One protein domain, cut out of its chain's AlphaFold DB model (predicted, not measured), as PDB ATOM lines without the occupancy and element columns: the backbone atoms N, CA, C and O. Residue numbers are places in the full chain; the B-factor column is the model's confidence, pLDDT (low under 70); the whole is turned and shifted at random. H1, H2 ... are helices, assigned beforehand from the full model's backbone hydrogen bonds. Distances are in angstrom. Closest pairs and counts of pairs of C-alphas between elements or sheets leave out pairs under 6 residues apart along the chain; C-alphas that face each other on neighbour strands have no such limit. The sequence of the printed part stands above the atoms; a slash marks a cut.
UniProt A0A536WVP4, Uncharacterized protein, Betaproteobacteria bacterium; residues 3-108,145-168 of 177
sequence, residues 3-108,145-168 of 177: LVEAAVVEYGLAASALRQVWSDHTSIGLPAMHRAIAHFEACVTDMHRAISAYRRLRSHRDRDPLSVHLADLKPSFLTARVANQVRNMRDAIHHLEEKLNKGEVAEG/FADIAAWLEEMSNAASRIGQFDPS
ATOM      1  N   LEU A   3     173.700 224.645 157.154       94.94
ATOM      2  CA  LEU A   3     172.889 225.562 156.334       94.94
ATOM      3  C   LEU A   3     171.901 226.395 157.163       94.94
ATOM      4  O   LEU A   3     171.652 227.547 156.841       94.94
ATOM      5  N   VAL A   4     171.345 225.815 158.228       95.31
ATOM      6  CA  VAL A   4     170.426 226.526 159.125       95.31
ATOM      7  C   VAL A   4     171.195 227.558 159.943       95.31
ATOM      8  O   VAL A   4     170.771 228.701 160.040       95.31
ATOM      9  N   GLU A   5     172.354 227.167 160.478       95.19
ATOM     10  CA  GLU A   5     173.238 228.071 161.222       95.19
ATOM     11  C   GLU A   5     173.699 229.245 160.353       95.19
ATOM     12  O   GLU A   5     173.622 230.389 160.791       95.19
ATOM     13  N   ALA A   6     174.098 228.978 159.104       97.00
ATOM     14  CA  ALA A   6     174.443 230.024 158.145       97.00
ATOM     15  C   ALA A   6     173.267 230.984 157.913       97.00
ATOM     16  O   ALA A   6     173.418 232.184 158.113       97.00
ATOM     17  N   ALA A   7     172.069 230.469 157.612       97.62
ATOM     18  CA  ALA A   7     170.895 231.312 157.382       97.62
ATOM     19  C   ALA A   7     170.539 232.202 158.592       97.62
ATOM     20  O   ALA A   7     170.196 233.369 158.419       97.62
ATOM     21  N   VAL A   8     170.661 231.680 159.819       97.94
ATOM     22  CA  VAL A   8     170.433 232.452 161.054       97.94
ATOM     23  C   VAL A   8     171.459 233.575 161.214       97.94
ATOM     24  O   VAL A   8     171.084 234.702 161.543       97.94
ATOM     25  N   VAL A   9     172.742 233.285 160.976       97.94
ATOM     26  CA  VAL A   9     173.814 234.289 161.047       97.94
ATOM     27  C   VAL A   9     173.581 235.389 160.018       97.94
ATOM     28  O   VAL A   9     173.589 236.567 160.374       97.94
ATOM     29  N   GLU A  10     173.303 235.013 158.771       98.19
ATOM     30  CA  GLU A  10     173.036 235.953 157.684       98.19
ATOM     31  C   GLU A  10     171.820 236.840 157.991       98.19
ATOM     32  O   GLU A  10     171.898 238.060 157.864       98.19
ATOM     33  N   TYR A  11     170.724 236.277 158.512       97.62
ATOM     34  CA  TYR A  11     169.570 237.069 158.951       97.62
ATOM     35  C   TYR A  11     169.932 238.078 160.052       97.62
ATOM     36  O   TYR A  11     169.511 239.238 160.007       97.62
ATOM     37  N   GLY A  12     170.729 237.661 161.039       97.06
ATOM     38  CA  GLY A  12     171.182 238.530 162.126       97.06
ATOM     39  C   GLY A  12     172.043 239.696 161.632       97.06
ATOM     40  O   GLY A  12     171.816 240.843 162.030       97.06
ATOM     41  N   LEU A  13     172.987 239.417 160.729       97.12
ATOM     42  CA  LEU A  13     173.837 240.428 160.093       97.12
ATOM     43  C   LEU A  13     173.009 241.394 159.239       97.12
ATOM     44  O   LEU A  13     173.181 242.611 159.346       97.12
ATOM     45  N   ALA A  14     172.052 240.874 158.468       95.19
ATOM     46  CA  ALA A  14     171.144 241.678 157.661       95.19
ATOM     47  C   ALA A  14     170.300 242.631 158.521       95.19
ATOM     48  O   ALA A  14     170.247 243.835 158.262       95.19
ATOM     49  N   ALA A  15     169.694 242.113 159.594       93.62
ATOM     50  CA  ALA A  15     168.890 242.901 160.519       93.62
ATOM     51  C   ALA A  15     169.722 243.969 161.248       93.62
ATOM     52  O   ALA A  15     169.241 245.079 161.476       93.62
ATOM     53  N   SER A  16     170.970 243.663 161.613       93.31
ATOM     54  CA  SER A  16     171.883 244.638 162.219       93.31
ATOM     55  C   SER A  16     172.236 245.766 161.246       93.31
ATOM     56  O   SER A  16     172.109 246.936 161.608       93.31
ATOM     57  N   ALA A  17     172.596 245.430 160.006       91.81
ATOM     58  CA  ALA A  17     172.915 246.411 158.975       91.81
ATOM     59  C   ALA A  17     171.701 247.285 158.612       91.81
ATOM     60  O   ALA A  17     171.843 248.496 158.464       91.81
ATOM     61  N   LEU A  18     170.497 246.707 158.548       89.81
ATOM     62  CA  LEU A  18     169.268 247.462 158.293       89.81
ATOM     63  C   LEU A  18     168.941 248.443 159.428       89.81
ATOM     64  O   LEU A  18     168.549 249.576 159.166       89.81
ATOM     65  N   ARG A  19     169.147 248.051 160.692       89.06
ATOM     66  CA  ARG A  19     168.988 248.974 161.829       89.06
ATOM     67  C   ARG A  19     169.984 250.130 161.772       89.06
ATOM     68  O   ARG A  19     169.599 251.244 162.100       89.06
ATOM     69  N   GLN A  20     171.212 249.884 161.310       86.12
ATOM     70  CA  GLN A  20     172.212 250.941 161.126       86.12
ATOM     71  C   GLN A  20     171.747 252.002 160.116       86.12
ATOM     72  O   GLN A  20     171.915 253.193 160.363       86.12
ATOM     73  N   VAL A  21     171.114 251.586 159.009       81.19
ATOM     74  CA  VAL A  21     170.516 252.517 158.028       81.19
ATOM     75  C   VAL A  21     169.505 253.453 158.695       81.19
ATOM     76  O   VAL A  21     169.374 254.604 158.296       81.19
ATOM     77  N   TRP A  22     168.794 252.957 159.708       76.75
ATOM     78  CA  TRP A  22     167.743 253.703 160.388       76.75
ATOM     79  C   TRP A  22     168.238 254.548 161.565       76.75
ATOM     80  O   TRP A  22     167.577 255.513 161.922       76.75
ATOM     81  N   SER A  23     169.364 254.196 162.189       76.50
ATOM     82  CA  SER A  23     169.903 254.935 163.338       76.50
ATOM     83  C   SER A  23     170.811 256.099 162.938       76.50
ATOM     84  O   SER A  23     170.843 257.114 163.631       76.50
ATOM     85  N   ASP A  24     171.549 255.964 161.834       68.19
ATOM     86  CA  ASP A  24     172.547 256.947 161.409       68.19
ATOM     87  C   ASP A  24     171.972 257.875 160.329       68.19
ATOM     88  O   ASP A  24     172.086 257.623 159.133       68.19
ATOM     89  N   HIS A  25     171.375 258.997 160.742       66.44
ATOM     90  CA  HIS A  25     170.834 260.011 159.818       66.44
ATOM     91  C   HIS A  25     171.881 261.012 159.297       66.44
ATOM     92  O   HIS A  25     171.543 261.990 158.634       66.44
ATOM     93  N   THR A  26     173.160 260.809 159.616       62.81
ATOM     94  CA  THR A  26     174.252 261.737 159.272       62.81
ATOM     95  C   THR A  26     174.792 261.538 157.855       62.81
ATOM     96  O   THR A  26     175.538 262.381 157.360       62.81
ATOM     97  N   SER A  27     174.426 260.442 157.183       66.31
ATOM     98  CA  SER A  27     174.812 260.159 155.800       66.31
ATOM     99  C   SER A  27     173.772 259.284 155.100       66.31
ATOM    100  O   SER A  27     172.952 258.632 155.744       66.31
ATOM    101  N   ILE A  28     173.814 259.246 153.767       66.62
ATOM    102  CA  ILE A  28     173.035 258.280 152.988       66.62
ATOM    103  C   ILE A  28     173.600 256.890 153.319       66.62
ATOM    104  O   ILE A  28     174.663 256.522 152.821       66.62
ATOM    105  N   GLY A  29     172.901 256.120 154.160       76.81
ATOM    106  CA  GLY A  29     173.287 254.782 154.639       76.81
ATOM    107  C   GLY A  29     173.354 253.684 153.565       76.81
ATOM    108  O   GLY A  29     173.183 252.504 153.869       76.81
ATOM    109  N   LEU A  30     173.610 254.043 152.305       82.56
ATOM    110  CA  LEU A  30     173.647 253.162 151.142       82.56
ATOM    111  C   LEU A  30     174.586 251.953 151.322       82.56
ATOM    112  O   LEU A  30     174.158 250.845 151.006       82.56
ATOM    113  N   PRO A  31     175.807 252.081 151.889       86.75
ATOM    114  CA  PRO A  31     176.658 250.916 152.128       86.75
ATOM    115  C   PRO A  31     176.051 249.924 153.127       86.75
ATOM    116  O   PRO A  31     176.124 248.715 152.919       86.75
ATOM    117  N   ALA A  32     175.437 250.419 154.206       86.94
ATOM    118  CA  ALA A  32     174.766 249.570 155.187       86.94
ATOM    119  C   ALA A  32     173.532 248.894 154.574       86.94
ATOM    120  O   ALA A  32     173.314 247.706 154.805       86.94
ATOM    121  N   MET A  33     172.797 249.602 153.712       88.25
ATOM    122  CA  MET A  33     171.672 249.040 152.969       88.25
ATOM    123  C   MET A  33     172.118 247.928 152.012       88.25
ATOM    124  O   MET A  33     171.556 246.839 152.060       88.25
ATOM    125  N   HIS A  34     173.162 248.138 151.204       90.25
ATOM    126  CA  HIS A  34     173.691 247.097 150.311       90.25
ATOM    127  C   HIS A  34     174.195 245.868 151.078       90.25
ATOM    128  O   HIS A  34     173.949 244.742 150.653       90.25
ATOM    129  N   ARG A  35     174.850 246.060 152.232       91.75
ATOM    130  CA  ARG A  35     175.236 244.939 153.105       91.75
ATOM    131  C   ARG A  35     174.020 244.185 153.626       91.75
ATOM    132  O   ARG A  35     174.016 242.959 153.589       91.75
ATOM    133  N   ALA A  36     172.990 244.899 154.084       93.19
ATOM    134  CA  ALA A  36     171.756 244.273 154.544       93.19
ATOM    135  C   ALA A  36     171.125 243.419 153.437       93.19
ATOM    136  O   ALA A  36     170.776 242.268 153.681       93.19
ATOM    137  N   ILE A  37     171.045 243.959 152.218       93.50
ATOM    138  CA  ILE A  37     170.530 243.260 151.035       93.50
ATOM    139  C   ILE A  37     171.323 241.976 150.767       93.50
ATOM    140  O   ILE A  37     170.724 240.904 150.716       93.50
ATOM    141  N   ALA A  38     172.653 242.055 150.689       94.56
ATOM    142  CA  ALA A  38     173.500 240.893 150.413       94.56
ATOM    143  C   ALA A  38     173.325 239.777 151.464       94.56
ATOM    144  O   ALA A  38     173.191 238.603 151.118       94.56
ATOM    145  N   HIS A  39     173.261 240.143 152.748       97.25
ATOM    146  CA  HIS A  39     173.017 239.190 153.830       97.25
ATOM    147  C   HIS A  39     171.602 238.583 153.768       97.25
ATOM    148  O   HIS A  39     171.425 237.386 153.992       97.25
ATOM    149  N   PHE A  40     170.577 239.359 153.405       97.00
ATOM    150  CA  PHE A  40     169.233 238.810 153.200       97.00
ATOM    151  C   PHE A  40     169.172 237.827 152.023       97.00
ATOM    152  O   PHE A  40     168.534 236.778 152.136       97.00
ATOM    153  N   GLU A  41     169.856 238.118 150.917       96.62
ATOM    154  CA  GLU A  41     169.938 237.216 149.763       96.62
ATOM    155  C   GLU A  41     170.643 235.896 150.117       96.62
ATOM    156  O   GLU A  41     170.155 234.811 149.773       96.62
ATOM    157  N   ALA A  42     171.740 235.971 150.879       97.06
ATOM    158  CA  ALA A  42     172.439 234.800 151.406       97.06
ATOM    159  C   ALA A  42     171.544 233.981 152.354       97.06
ATOM    160  O   ALA A  42     171.412 232.765 152.185       97.06
ATOM    161  N   CYS A  43     170.842 234.646 153.279       97.94
ATOM    162  CA  CYS A  43     169.882 234.020 154.187       97.94
ATOM    163  C   CYS A  43     168.807 233.230 153.424       97.94
ATOM    164  O   CYS A  43     168.614 232.040 153.676       97.94
ATOM    165  N   VAL A  44     168.122 233.859 152.461       97.56
ATOM    166  CA  VAL A  44     167.071 233.200 151.661       97.56
ATOM    167  C   VAL A  44     167.635 232.003 150.888       97.56
ATOM    168  O   VAL A  44     166.998 230.944 150.810       97.56
ATOM    169  N   THR A  45     168.848 232.137 150.352       97.25
ATOM    170  CA  THR A  45     169.539 231.061 149.635       97.25
ATOM    171  C   THR A  45     169.816 229.863 150.539       97.25
ATOM    172  O   THR A  45     169.505 228.723 150.173       97.25
ATOM    173  N   ASP A  46     170.345 230.092 151.738       98.12
ATOM    174  CA  ASP A  46     170.643 229.016 152.678       98.12
ATOM    175  C   ASP A  46     169.382 228.408 153.304       98.12
ATOM    176  O   ASP A  46     169.327 227.185 153.459       98.12
ATOM    177  N   MET A  47     168.316 229.188 153.523       98.06
ATOM    178  CA  MET A  47     166.993 228.655 153.875       98.06
ATOM    179  C   MET A  47     166.481 227.684 152.805       98.06
ATOM    180  O   MET A  47     166.085 226.560 153.120       98.06
ATOM    181  N   HIS A  48     166.528 228.067 151.525       97.88
ATOM    182  CA  HIS A  48     166.111 227.198 150.420       97.88
ATOM    183  C   HIS A  48     166.916 225.884 150.380       97.88
ATOM    184  O   HIS A  48     166.358 224.796 150.175       97.88
ATOM    185  N   ARG A  49     168.232 225.966 150.605       97.19
ATOM    186  CA  ARG A  49     169.113 224.792 150.662       97.19
ATOM    187  C   ARG A  49     168.812 223.922 151.878       97.19
ATOM    188  O   ARG A  49     168.755 222.702 151.735       97.19
ATOM    189  N   ALA A  50     168.570 224.521 153.044       96.62
ATOM    190  CA  ALA A  50     168.196 223.810 154.261       96.62
ATOM    191  C   ALA A  50     166.868 223.061 154.084       96.62
ATOM    192  O   ALA A  50     166.800 221.874 154.401       96.62
ATOM    193  N   ILE A  51     165.848 223.699 153.496       96.56
ATOM    194  CA  ILE A  51     164.560 223.067 153.160       96.56
ATOM    195  C   ILE A  51     164.782 221.853 152.252       96.56
ATOM    196  O   ILE A  51     164.252 220.769 152.505       96.56
ATOM    197  N   SER A  52     165.578 222.025 151.196       95.12
ATOM    198  CA  SER A  52     165.896 220.957 150.242       95.12
ATOM    199  C   SER A  52     166.620 219.785 150.914       95.12
ATOM    200  O   SER A  52     166.242 218.629 150.713       95.12
ATOM    201  N   ALA A  53     167.608 220.077 151.764       93.44
ATOM    202  CA  ALA A  53     168.336 219.076 152.536       93.44
ATOM    203  C   ALA A  53     167.408 218.321 153.502       93.44
ATOM    204  O   ALA A  53     167.396 217.092 153.499       93.44
ATOM    205  N   TYR A  54     166.563 219.033 154.255       93.38
ATOM    206  CA  TYR A  54     165.572 218.430 155.150       93.38
ATOM    207  C   TYR A  54     164.617 217.492 154.422       93.38
ATOM    208  O   TYR A  54     164.372 216.377 154.876       93.38
ATOM    209  N   ARG A  55     164.080 217.928 153.278       92.69
ATOM    210  CA  ARG A  55     163.196 217.096 152.455       92.69
ATOM    211  C   ARG A  55     163.890 215.828 152.001       92.69
ATOM    212  O   ARG A  55     163.273 214.766 152.021       92.69
ATOM    213  N   ARG A  56     165.158 215.929 151.601       91.06
ATOM    214  CA  ARG A  56     165.934 214.778 151.145       91.06
ATOM    215  C   ARG A  56     166.224 213.798 152.276       91.06
ATOM    216  O   ARG A  56     166.024 212.608 152.069       91.06
ATOM    217  N   LEU A  57     166.620 214.296 153.448       89.00
ATOM    218  CA  LEU A  57     166.833 213.475 154.643       89.00
ATOM    219  C   LEU A  57     165.541 212.761 155.050       89.00
ATOM    220  O   LEU A  57     165.524 211.553 155.201       89.00
ATOM    221  N   ARG A  58     164.419 213.483 155.109       88.81
ATOM    222  CA  ARG A  58     163.108 212.904 155.435       88.81
ATOM    223  C   ARG A  58     162.634 211.836 154.439       88.81
ATOM    224  O   ARG A  58     161.897 210.932 154.813       88.81
ATOM    225  N   SER A  59     162.977 211.976 153.160       87.00
ATOM    226  CA  SER A  59     162.522 211.088 152.079       87.00
ATOM    227  C   SER A  59     163.570 210.055 151.662       87.00
ATOM    228  O   SER A  59     163.507 209.533 150.544       87.00
ATOM    229  N   HIS A  60     164.543 209.759 152.530       87.44
ATOM    230  CA  HIS A  60     165.558 208.761 152.227       87.44
ATOM    231  C   HIS A  60     164.907 207.393 151.977       87.44
ATOM    232  O   HIS A  60     164.062 206.936 152.750       87.44
ATOM    233  N   ARG A  61     165.280 206.744 150.866       80.19
ATOM    234  CA  ARG A  61     164.621 205.511 150.392       80.19
ATOM    235  C   ARG A  61     164.758 204.362 151.383       80.19
ATOM    236  O   ARG A  61     163.810 203.604 151.553       80.19
ATOM    237  N   ASP A  62     165.897 204.303 152.063       82.06
ATOM    238  CA  ASP A  62     166.234 203.214 152.980       82.06
ATOM    239  C   ASP A  62     165.529 203.334 154.339       82.06
ATOM    240  O   ASP A  62     165.652 202.434 155.162       82.06
ATOM    241  N   ARG A  63     164.778 204.430 154.570       80.00
ATOM    242  CA  ARG A  63     164.048 204.713 155.819       80.00
ATOM    243  C   ARG A  63     164.888 204.426 157.063       80.00
ATOM    244  O   ARG A  63     164.451 203.716 157.968       80.00
ATOM    245  N   ASP A  64     166.092 204.989 157.101       84.12
ATOM    246  CA  ASP A  64     166.917 204.900 158.299       84.12
ATOM    247  C   ASP A  64     166.174 205.505 159.518       84.12
ATOM    248  O   ASP A  64     165.228 206.292 159.356       84.12
ATOM    249  N   PRO A  65     166.552 205.134 160.753       85.75
ATOM    250  CA  PRO A  65     165.878 205.611 161.960       85.75
ATOM    251  C   PRO A  65     165.741 207.142 162.033       85.75
ATOM    252  O   PRO A  65     164.723 207.657 162.499       85.75
ATOM    253  N   LEU A  66     166.722 207.878 161.498       85.38
ATOM    254  CA  LEU A  66     166.678 209.336 161.406       85.38
ATOM    255  C   LEU A  66     165.581 209.812 160.444       85.38
ATOM    256  O   LEU A  66     164.827 210.721 160.777       85.38
ATOM    257  N   SER A  67     165.455 209.206 159.267       87.75
ATOM    258  CA  SER A  67     164.439 209.545 158.264       87.75
ATOM    259  C   SER A  67     163.030 209.312 158.789       87.75
ATOM    260  O   SER A  67     162.151 210.142 158.558       87.75
ATOM    261  N   VAL A  68     162.817 208.212 159.522       85.69
ATOM    262  CA  VAL A  68     161.538 207.916 160.183       85.69
ATOM    263  C   VAL A  68     161.238 208.975 161.241       85.69
ATOM    264  O   VAL A  68     160.183 209.603 161.188       85.69
ATOM    265  N   HIS A  69     162.200 209.268 162.120       85.31
ATOM    266  CA  HIS A  69     162.056 210.317 163.128       85.31
ATOM    267  C   HIS A  69     161.740 211.692 162.517       85.31
ATOM    268  O   HIS A  69     160.877 212.428 162.993       85.31
ATOM    269  N   LEU A  70     162.413 212.042 161.420       87.00
ATOM    270  CA  LEU A  70     162.175 213.282 160.688       87.00
ATOM    271  C   LEU A  70     160.842 213.293 159.938       87.00
ATOM    272  O   LEU A  70     160.307 214.372 159.679       87.00
ATOM    273  N   ALA A  71     160.299 212.133 159.568       84.62
ATOM    274  CA  ALA A  71     159.010 212.040 158.898       84.62
ATOM    275  C   ALA A  71     157.837 212.399 159.817       84.62
ATOM    276  O   ALA A  71     156.845 212.950 159.316       84.62
ATOM    277  N   ASP A  72     157.994 212.153 161.119       85.00
ATOM    278  CA  ASP A  72     157.042 212.528 162.166       85.00
ATOM    279  C   ASP A  72     157.037 214.037 162.430       85.00
ATOM    280  O   ASP A  72     156.009 214.615 162.796       85.00
ATOM    281  N   LEU A  73     158.162 214.712 162.176       85.06
ATOM    282  CA  LEU A  73     158.230 216.164 162.244       85.06
ATOM    283  C   LEU A  73     157.451 216.786 161.076       85.06
ATOM    284  O   LEU A  73     157.718 216.547 159.895       85.06
ATOM    285  N   LYS A  74     156.496 217.656 161.412       88.62
ATOM    286  CA  LYS A  74     155.693 218.425 160.448       88.62
ATOM    287  C   LYS A  74     155.918 219.935 160.606       88.62
ATOM    288  O   LYS A  74     154.958 220.652 160.876       88.62
ATOM    289  N   PRO A  75     157.162 220.428 160.473       91.88
ATOM    290  CA  PRO A  75     157.431 221.855 160.586       91.88
ATOM    291  C   PRO A  75     156.777 222.630 159.435       91.88
ATOM    292  O   PRO A  75     156.643 222.121 158.313       91.88
ATOM    293  N   SER A  76     156.389 223.874 159.703       94.81
ATOM    294  CA  SER A  76     155.664 224.728 158.762       94.81
ATOM    295  C   SER A  76     156.512 225.059 157.529       94.81
ATOM    296  O   SER A  76     155.993 225.077 156.406       94.81
ATOM    297  N   PHE A  77     157.834 225.186 157.701       94.12
ATOM    298  CA  PHE A  77     158.771 225.485 156.614       94.12
ATOM    299  C   PHE A  77     158.836 224.402 155.525       94.12
ATOM    300  O   PHE A  77     159.297 224.659 154.411       94.12
ATOM    301  N   LEU A  78     158.365 223.180 155.812       94.44
ATOM    302  CA  LEU A  78     158.307 222.093 154.832       94.44
ATOM    303  C   LEU A  78     157.027 222.077 153.999       94.44
ATOM    304  O   LEU A  78     156.993 221.381 152.974       94.44
ATOM    305  N   THR A  79     156.001 222.831 154.397       95.44
ATOM    306  CA  THR A  79     154.756 222.941 153.630       95.44
ATOM    307  C   THR A  79     155.038 223.437 152.211       95.44
ATOM    308  O   THR A  79     155.994 224.176 151.959       95.44
ATOM    309  N   ALA A  80     154.207 223.018 151.252       94.75
ATOM    310  CA  ALA A  80     154.361 223.442 149.861       94.75
ATOM    311  C   ALA A  80     154.318 224.970 149.736       94.75
ATOM    312  O   ALA A  80     155.119 225.541 149.006       94.75
ATOM    313  N   ARG A  81     153.438 225.625 150.506       95.69
ATOM    314  CA  ARG A  81     153.311 227.083 150.552       95.69
ATOM    315  C   ARG A  81     154.632 227.757 150.927       95.69
ATOM    316  O   ARG A  81     155.185 228.461 150.090       95.69
ATOM    317  N   VAL A  82     155.152 227.505 152.130       96.19
ATOM    318  CA  VAL A  82     156.350 228.201 152.635       96.19
ATOM    319  C   VAL A  82     157.563 227.901 151.765       96.19
ATOM    320  O   VAL A  82     158.267 228.805 151.322       96.19
ATOM    321  N   ALA A  83     157.781 226.632 151.432       96.06
ATOM    322  CA  ALA A  83     158.929 226.272 150.620       96.06
ATOM    323  C   ALA A  83     158.874 226.847 149.201       96.06
ATOM    324  O   ALA A  83     159.921 227.171 148.647       96.06
ATOM    325  N   ASN A  84     157.681 226.974 148.609       96.69
ATOM    326  CA  ASN A  84     157.533 227.650 147.325       96.69
ATOM    327  C   ASN A  84     157.762 229.156 147.469       96.69
ATOM    328  O   ASN A  84     158.395 229.723 146.591       96.69
ATOM    329  N   GLN A  85     157.325 229.799 148.558       96.75
ATOM    330  CA  GLN A  85     157.622 231.218 148.802       96.75
ATOM    331  C   GLN A  85     159.135 231.466 148.879       96.75
ATOM    332  O   GLN A  85     159.655 232.302 148.144       96.75
ATOM    333  N   VAL A  86     159.853 230.680 149.687       97.12
ATOM    334  CA  VAL A  86     161.318 230.785 149.816       97.12
ATOM    335  C   VAL A  86     162.016 230.463 148.490       97.12
ATOM    336  O   VAL A  86     162.923 231.182 148.081       97.12
ATOM    337  N   ARG A  87     161.576 229.416 147.775       96.88
ATOM    338  CA  ARG A  87     162.122 229.067 146.456       96.88
ATOM    339  C   ARG A  87     161.910 230.184 145.438       96.88
ATOM    340  O   ARG A  87     162.862 230.535 144.761       96.88
ATOM    341  N   ASN A  88     160.705 230.737 145.346       95.25
ATOM    342  CA  ASN A  88     160.379 231.779 144.377       95.25
ATOM    343  C   ASN A  88     161.174 233.062 144.657       95.25
ATOM    344  O   ASN A  88     161.692 233.659 143.720       95.25
ATOM    345  N   MET A  89     161.335 233.443 145.931       95.50
ATOM    346  CA  MET A  89     162.218 234.547 146.324       95.50
ATOM    347  C   MET A  89     163.667 234.272 145.886       95.50
ATOM    348  O   MET A  89     164.284 235.111 145.238       95.50
ATOM    349  N   ARG A  90     164.194 233.068 146.155       95.56
ATOM    350  CA  ARG A  90     165.547 232.653 145.739       95.56
ATOM    351  C   ARG A  90     165.726 232.653 144.219       95.56
ATOM    352  O   ARG A  90     166.734 233.143 143.724       95.56
ATOM    353  N   ASP A  91     164.772 232.098 143.478       94.56
ATOM    354  CA  ASP A  91     164.794 232.081 142.011       94.56
ATOM    355  C   ASP A  91     164.759 233.511 141.456       94.56
ATOM    356  O   ASP A  91     165.500 233.828 140.530       94.56
ATOM    357  N   ALA A  92     163.955 234.397 142.048       92.00
ATOM    358  CA  ALA A  92     163.897 235.793 141.640       92.00
ATOM    359  C   ALA A  92     165.218 236.535 141.873       92.00
ATOM    360  O   ALA A  92     165.615 237.294 140.995       92.00
ATOM    361  N   ILE A  93     165.913 236.273 142.987       92.31
ATOM    362  CA  ILE A  93     167.271 236.785 143.246       92.31
ATOM    363  C   ILE A  93     168.237 236.278 142.167       92.31
ATOM    364  O   ILE A  93     168.913 237.062 141.510       92.31
ATOM    365  N   HIS A  94     168.274 234.962 141.940       89.75
ATOM    366  CA  HIS A  94     169.270 234.328 141.068       89.75
ATOM    367  C   HIS A  94     169.079 234.632 139.573       89.75
ATOM    368  O   HIS A  94     170.055 234.659 138.831       89.75
ATOM    369  N   HIS A  95     167.843 234.833 139.111       88.38
ATOM    370  CA  HIS A  95     167.548 235.115 137.699       88.38
ATOM    371  C   HIS A  95     167.457 236.612 137.384       88.38
ATOM    372  O   HIS A  95     167.094 236.985 136.267       88.38
ATOM    373  N   LEU A  96     167.758 237.485 138.346       86.69
ATOM    374  CA  LEU A  96     167.606 238.924 138.170       86.69
ATOM    375  C   LEU A  96     168.564 239.491 137.121       86.69
ATOM    376  O   LEU A  96     168.129 240.230 136.243       86.69
ATOM    377  N   GLU A  97     169.837 239.095 137.167       83.56
ATOM    378  CA  GLU A  97     170.846 239.517 136.186       83.56
ATOM    379  C   GLU A  97     170.489 239.047 134.772       83.56
ATOM    380  O   GLU A  97     170.613 239.794 133.804       83.56
ATOM    381  N   GLU A  98     169.981 237.821 134.646       86.25
ATOM    382  CA  GLU A  98     169.524 237.274 133.370       86.25
ATOM    383  C   GLU A  98     168.348 238.082 132.805       86.25
ATOM    384  O   GLU A  98     168.368 238.457 131.633       86.25
ATOM    385  N   LYS A  99     167.344 238.397 133.636       85.19
ATOM    386  CA  LYS A  99     166.203 239.239 133.242       85.19
ATOM    387  C   LYS A  99     166.637 240.651 132.864       85.19
ATOM    388  O   LYS A  99     166.121 241.205 131.897       85.19
ATOM    389  N   LEU A 100     167.598 241.217 133.594       84.56
ATOM    390  CA  LEU A 100     168.171 242.527 133.303       84.56
ATOM    391  C   LEU A 100     168.860 242.530 131.933       84.56
ATOM    392  O   LEU A 100     168.573 243.393 131.109       84.56
ATOM    393  N   ASN A 101     169.671 241.510 131.644       86.38
ATOM    394  CA  ASN A 101     170.341 241.355 130.350       86.38
ATOM    395  C   ASN A 101     169.363 241.155 129.180       86.38
ATOM    396  O   ASN A 101     169.668 241.545 128.055       86.38
ATOM    397  N   LYS A 102     168.191 240.561 129.432       89.06
ATOM    398  CA  LYS A 102     167.127 240.374 128.429       89.06
ATOM    399  C   LYS A 102     166.179 241.571 128.293       89.06
ATOM    400  O   LYS A 102     165.320 241.549 127.415       89.06
ATOM    401  N   GLY A 103     166.306 242.601 129.133       83.88
ATOM    402  CA  GLY A 103     165.375 243.735 129.153       83.88
ATOM    403  C   GLY A 103     163.977 243.382 129.683       83.88
ATOM    404  O   GLY A 103     163.008 244.059 129.362       83.88
ATOM    405  N   GLU A 104     163.860 242.325 130.490       85.12
ATOM    406  CA  GLU A 104     162.595 241.827 131.061       85.12
ATOM    407  C   GLU A 104     162.258 242.465 132.425       85.12
ATOM    408  O   GLU A 104     161.352 242.013 133.128       85.12
ATOM    409  N   VAL A 105     163.005 243.493 132.837       79.00
ATOM    410  CA  VAL A 105     162.788 244.229 134.088       79.00
ATOM    411  C   VAL A 105     161.897 245.434 133.798       79.00
ATOM    412  O   VAL A 105     162.252 246.287 132.986       79.00
ATOM    413  N   ALA A 106     160.737 245.503 134.452       77.75
ATOM    414  CA  ALA A 106     159.813 246.622 134.284       77.75
ATOM    415  C   ALA A 106     160.375 247.917 134.895       77.75
ATOM    416  O   ALA A 106     161.146 247.890 135.857       77.75
ATOM    417  N   GLU A 107     159.948 249.066 134.373       75.88
ATOM    418  CA  GLU A 107     160.299 250.364 134.952       75.88
ATOM    419  C   GLU A 107     159.821 250.449 136.413       75.88
ATOM    420  O   GLU A 107     158.685 250.102 136.736       75.88
ATOM    421  N   GLY A 108     160.718 250.858 137.317       73.12
ATOM    422  CA  GLY A 108     160.453 250.912 138.759       73.12
ATOM    423  C   GLY A 108     160.547 249.569 139.499       73.12
ATOM    424  O   GLY A 108     160.402 249.544 140.723       73.12
ATOM    425  N   PHE A 145     159.575 239.788 157.477       96.38
ATOM    426  CA  PHE A 145     160.673 239.521 158.409       96.38
ATOM    427  C   PHE A 145     160.242 238.616 159.563       96.38
ATOM    428  O   PHE A 145     160.992 237.727 159.963       96.38
ATOM    429  N   ALA A 146     159.015 238.800 160.057       96.44
ATOM    430  CA  ALA A 146     158.440 237.955 161.099       96.44
ATOM    431  C   ALA A 146     158.329 236.487 160.652       96.44
ATOM    432  O   ALA A 146     158.688 235.588 161.411       96.44
ATOM    433  N   ASP A 147     157.907 236.250 159.407       97.38
ATOM    434  CA  ASP A 147     157.806 234.903 158.841       97.38
ATOM    435  C   ASP A 147     159.191 234.263 158.688       97.38
ATOM    436  O   ASP A 147     159.395 233.119 159.090       97.38
ATOM    437  N   ILE A 148     160.168 235.015 158.163       97.62
ATOM    438  CA  ILE A 148     161.554 234.546 158.027       97.62
ATOM    439  C   ILE A 148     162.112 234.140 159.395       97.62
ATOM    440  O   ILE A 148     162.640 233.037 159.533       97.62
ATOM    441  N   ALA A 149     161.960 234.994 160.409       97.69
ATOM    442  CA  ALA A 149     162.430 234.719 161.762       97.69
ATOM    443  C   ALA A 149     161.772 233.462 162.356       97.69
ATOM    444  O   ALA A 149     162.478 232.592 162.866       97.69
ATOM    445  N   ALA A 150     160.449 233.327 162.226       97.62
ATOM    446  CA  ALA A 150     159.716 232.159 162.712       97.62
ATOM    447  C   ALA A 150     160.178 230.863 162.024       97.62
ATOM    448  O   ALA A 150     160.405 229.843 162.677       97.62
ATOM    449  N   TRP A 151     160.383 230.890 160.705       97.94
ATOM    450  CA  TRP A 151     160.876 229.719 159.980       97.94
ATOM    451  C   TRP A 151     162.322 229.378 160.339       97.94
ATOM    452  O   TRP A 151     162.645 228.197 160.441       97.94
ATOM    453  N   LEU A 152     163.189 230.370 160.556       98.00
ATOM    454  CA  LEU A 152     164.563 230.147 161.014       98.00
ATOM    455  C   LEU A 152     164.608 229.536 162.419       98.00
ATOM    456  O   LEU A 152     165.422 228.642 162.672       98.00
ATOM    457  N   GLU A 153     163.717 229.960 163.314       97.25
ATOM    458  CA  GLU A 153     163.559 229.358 164.638       97.25
ATOM    459  C   GLU A 153     163.105 227.895 164.528       97.25
ATOM    460  O   GLU A 153     163.734 226.997 165.097       97.25
ATOM    461  N   GLU A 154     162.075 227.610 163.724       96.12
ATOM    462  CA  GLU A 154     161.635 226.235 163.468       96.12
ATOM    463  C   GLU A 154     162.744 225.366 162.856       96.12
ATOM    464  O   GLU A 154     162.940 224.219 163.272       96.12
ATOM    465  N   MET A 155     163.487 225.894 161.878       96.19
ATOM    466  CA  MET A 155     164.620 225.199 161.266       96.19
ATOM    467  C   MET A 155     165.721 224.920 162.292       96.19
ATOM    468  O   MET A 155     166.294 223.830 162.283       96.19
ATOM    469  N   SER A 156     166.004 225.861 163.195       95.56
ATOM    470  CA  SER A 156     167.004 225.713 164.263       95.56
ATOM    471  C   SER A 156     166.595 224.650 165.281       95.56
ATOM    472  O   SER A 156     167.407 223.807 165.675       95.56
ATOM    473  N   ASN A 157     165.311 224.618 165.636       92.69
ATOM    474  CA  ASN A 157     164.733 223.586 166.492       92.69
ATOM    475  C   ASN A 157     164.819 222.206 165.835       92.69
ATOM    476  O   ASN A 157     165.246 221.233 166.464       92.69
ATOM    477  N   ALA A 158     164.478 222.109 164.550       91.94
ATOM    478  CA  ALA A 158     164.633 220.872 163.802       91.94
ATOM    479  C   ALA A 158     166.112 220.450 163.723       91.94
ATOM    480  O   ALA A 158     166.416 219.260 163.833       91.94
ATOM    481  N   ALA A 159     167.038 221.395 163.523       92.12
ATOM    482  CA  ALA A 159     168.468 221.116 163.377       92.12
ATOM    483  C   ALA A 159     169.068 220.597 164.681       92.12
ATOM    484  O   ALA A 159     169.870 219.663 164.661       92.12
ATOM    485  N   SER A 160     168.630 221.166 165.803       91.06
ATOM    486  CA  SER A 160     168.986 220.712 167.145       91.06
ATOM    487  C   SER A 160     168.506 219.283 167.397       91.06
ATOM    488  O   SER A 160     169.281 218.461 167.876       91.06
ATOM    489  N   ARG A 161     167.271 218.944 166.994       87.06
ATOM    490  CA  ARG A 161     166.745 217.569 167.104       87.06
ATOM    491  C   ARG A 161     167.548 216.566 166.277       87.06
ATOM    492  O   ARG A 161     167.816 215.477 166.764       87.06
ATOM    493  N   ILE A 162     167.980 216.941 165.068       88.50
ATOM    494  CA  ILE A 162     168.902 216.109 164.276       88.50
ATOM    495  C   ILE A 162     170.229 215.922 165.013       88.50
ATOM    496  O   ILE A 162     170.731 214.809 165.077       88.50
ATOM    497  N   GLY A 163     170.805 216.989 165.571       87.00
ATOM    498  CA  GLY A 163     172.082 216.909 166.288       87.00
ATOM    499  C   GLY A 163     172.021 216.071 167.570       87.00
ATOM    500  O   GLY A 163     173.021 215.485 167.965       87.00
ATOM    501  N   GLN A 164     170.850 215.999 168.201       86.56
ATOM    502  CA  GLN A 164     170.587 215.175 169.385       86.56
ATOM    503  C   GLN A 164     170.152 213.746 169.041       86.56
ATOM    504  O   GLN A 164     169.934 212.942 169.949       86.56
ATOM    505  N   PHE A 165     169.982 213.436 167.755       85.50
ATOM    506  CA  PHE A 165     169.529 212.128 167.325       85.50
ATOM    507  C   PHE A 165     170.568 211.063 167.680       85.50
ATOM    508  O   PHE A 165     171.706 211.100 167.217       85.50
ATOM    509  N   ASP A 166     170.138 210.093 168.477       82.69
ATOM    510  CA  ASP A 166     170.936 208.946 168.877       82.69
ATOM    511  C   ASP A 166     170.213 207.668 168.421       82.69
ATOM    512  O   ASP A 166     169.180 207.315 169.003       82.69
ATOM    513  N   PRO A 167     170.728 206.966 167.392       75.25
ATOM    514  CA  PRO A 167     170.111 205.745 166.886       75.25
ATOM    515  C   PRO A 167     169.967 204.660 167.962       75.25
ATOM    516  O   PRO A 167     169.036 203.858 167.902       75.25
ATOM    517  N   SER A 168     170.868 204.635 168.953       77.25
ATOM    518  CA  SER A 168     170.892 203.607 169.999       77.25
ATOM    519  C   SER A 168     169.746 203.749 171.004       77.25
ATOM    520  O   SER A 168     169.277 202.755 171.548       77.25
TER     521      SER A 168
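AT A GLANCE: This is residues 3 to 108 and 145 to 168 of the 177 residues of an uncharacterized protein of Betaproteobacteria bacterium (UniProt A0A536WVP4). Picture a long helical hairpin, H1 and H2, with H4 crossing H2 midway and H6 packed on H1 near the first printed residues. H3 makes a corner with the far end of H2, and residues 98 to 103, of which 98 to 101 belong to H5, stick out beyond H4. The 130 printed residues hold six named helices, H1 to H6 in chain order, and no named strand: the class is all helix. The whole is loose, with a radius of gyration of the C-alphas of 17.8 A, and flat, spanning 59 by 37 by 18 A.

IN THESE COORDINATES: Find C-alpha 3 at (172.889, 225.562, 156.334); from there H1, residues 3 to 23, runs 30.3 A. Next look at C-alpha 30, at (173.647, 253.162, 151.142), where H2 begins; it covers residues 30 to 58 and, at 41.8 A, is the longest helix. H3 follows at residues 65 to 72, 11.2 A long, then H4 at residues 80 to 94, 20.4 A, and H5 at residues 96 to 101, 8.6 A. Beyond the cut, H6 takes residues 145 to 163 over 26.5 A and ends at C-alpha 163, (172.082, 216.909, 166.288).

HOW THE PARTS SIT: Begin with H2, the hub, which touches H1, H3 and H4. H1 and H2 form a hairpin, opposite ways at a shallow tilt of 22 degrees; their closest C-alphas, of Ala 14 and Ala 36, are 4.1 A apart. With residues 41 to 51 alone, H2 touches H4, at a steep tilt of 46 degrees, opposite ways; look at the C-alphas of Thr 45 and Arg 90, the closest, at 5.8 A. With residues 57 to 58 alone, H2 touches H3, and at 71 degrees they are only just about perpendicular; the closest C-alphas, of Arg 58 and Ser 67, are 4.6 A apart. H1, H2 and H6 make a bundle, a group of three helices. In it H1 touches H6 with residues 4 to 8 alone, at a shallow tilt of 29 degrees, opposite ways; the closest C-alphas, of Val 4 and Ser 156, are 6.2 A apart. H2 and H6 are close but not clearly touching, with the C-alphas of Met 47 and Leu 152 closest at 7.7 A. H4 and H5 meet only through their link, and H4 and H6 are apart. In all six helices every O i to N i+4 pair is within hydrogen-bond range.

THE WHOLE: The two C-alphas farthest apart, of Thr 26 and Asp 62, are 59.4 A apart. Residues 109 to 144 are cut out, and C-alphas 108 and 145 are 22.7 A apart across the cut. Of the links printed whole, H4 to H5 is tight, the others are short and none is long. The mean pLDDT of the printed part is 89.9; look for values under 70 at residues 24 to 28.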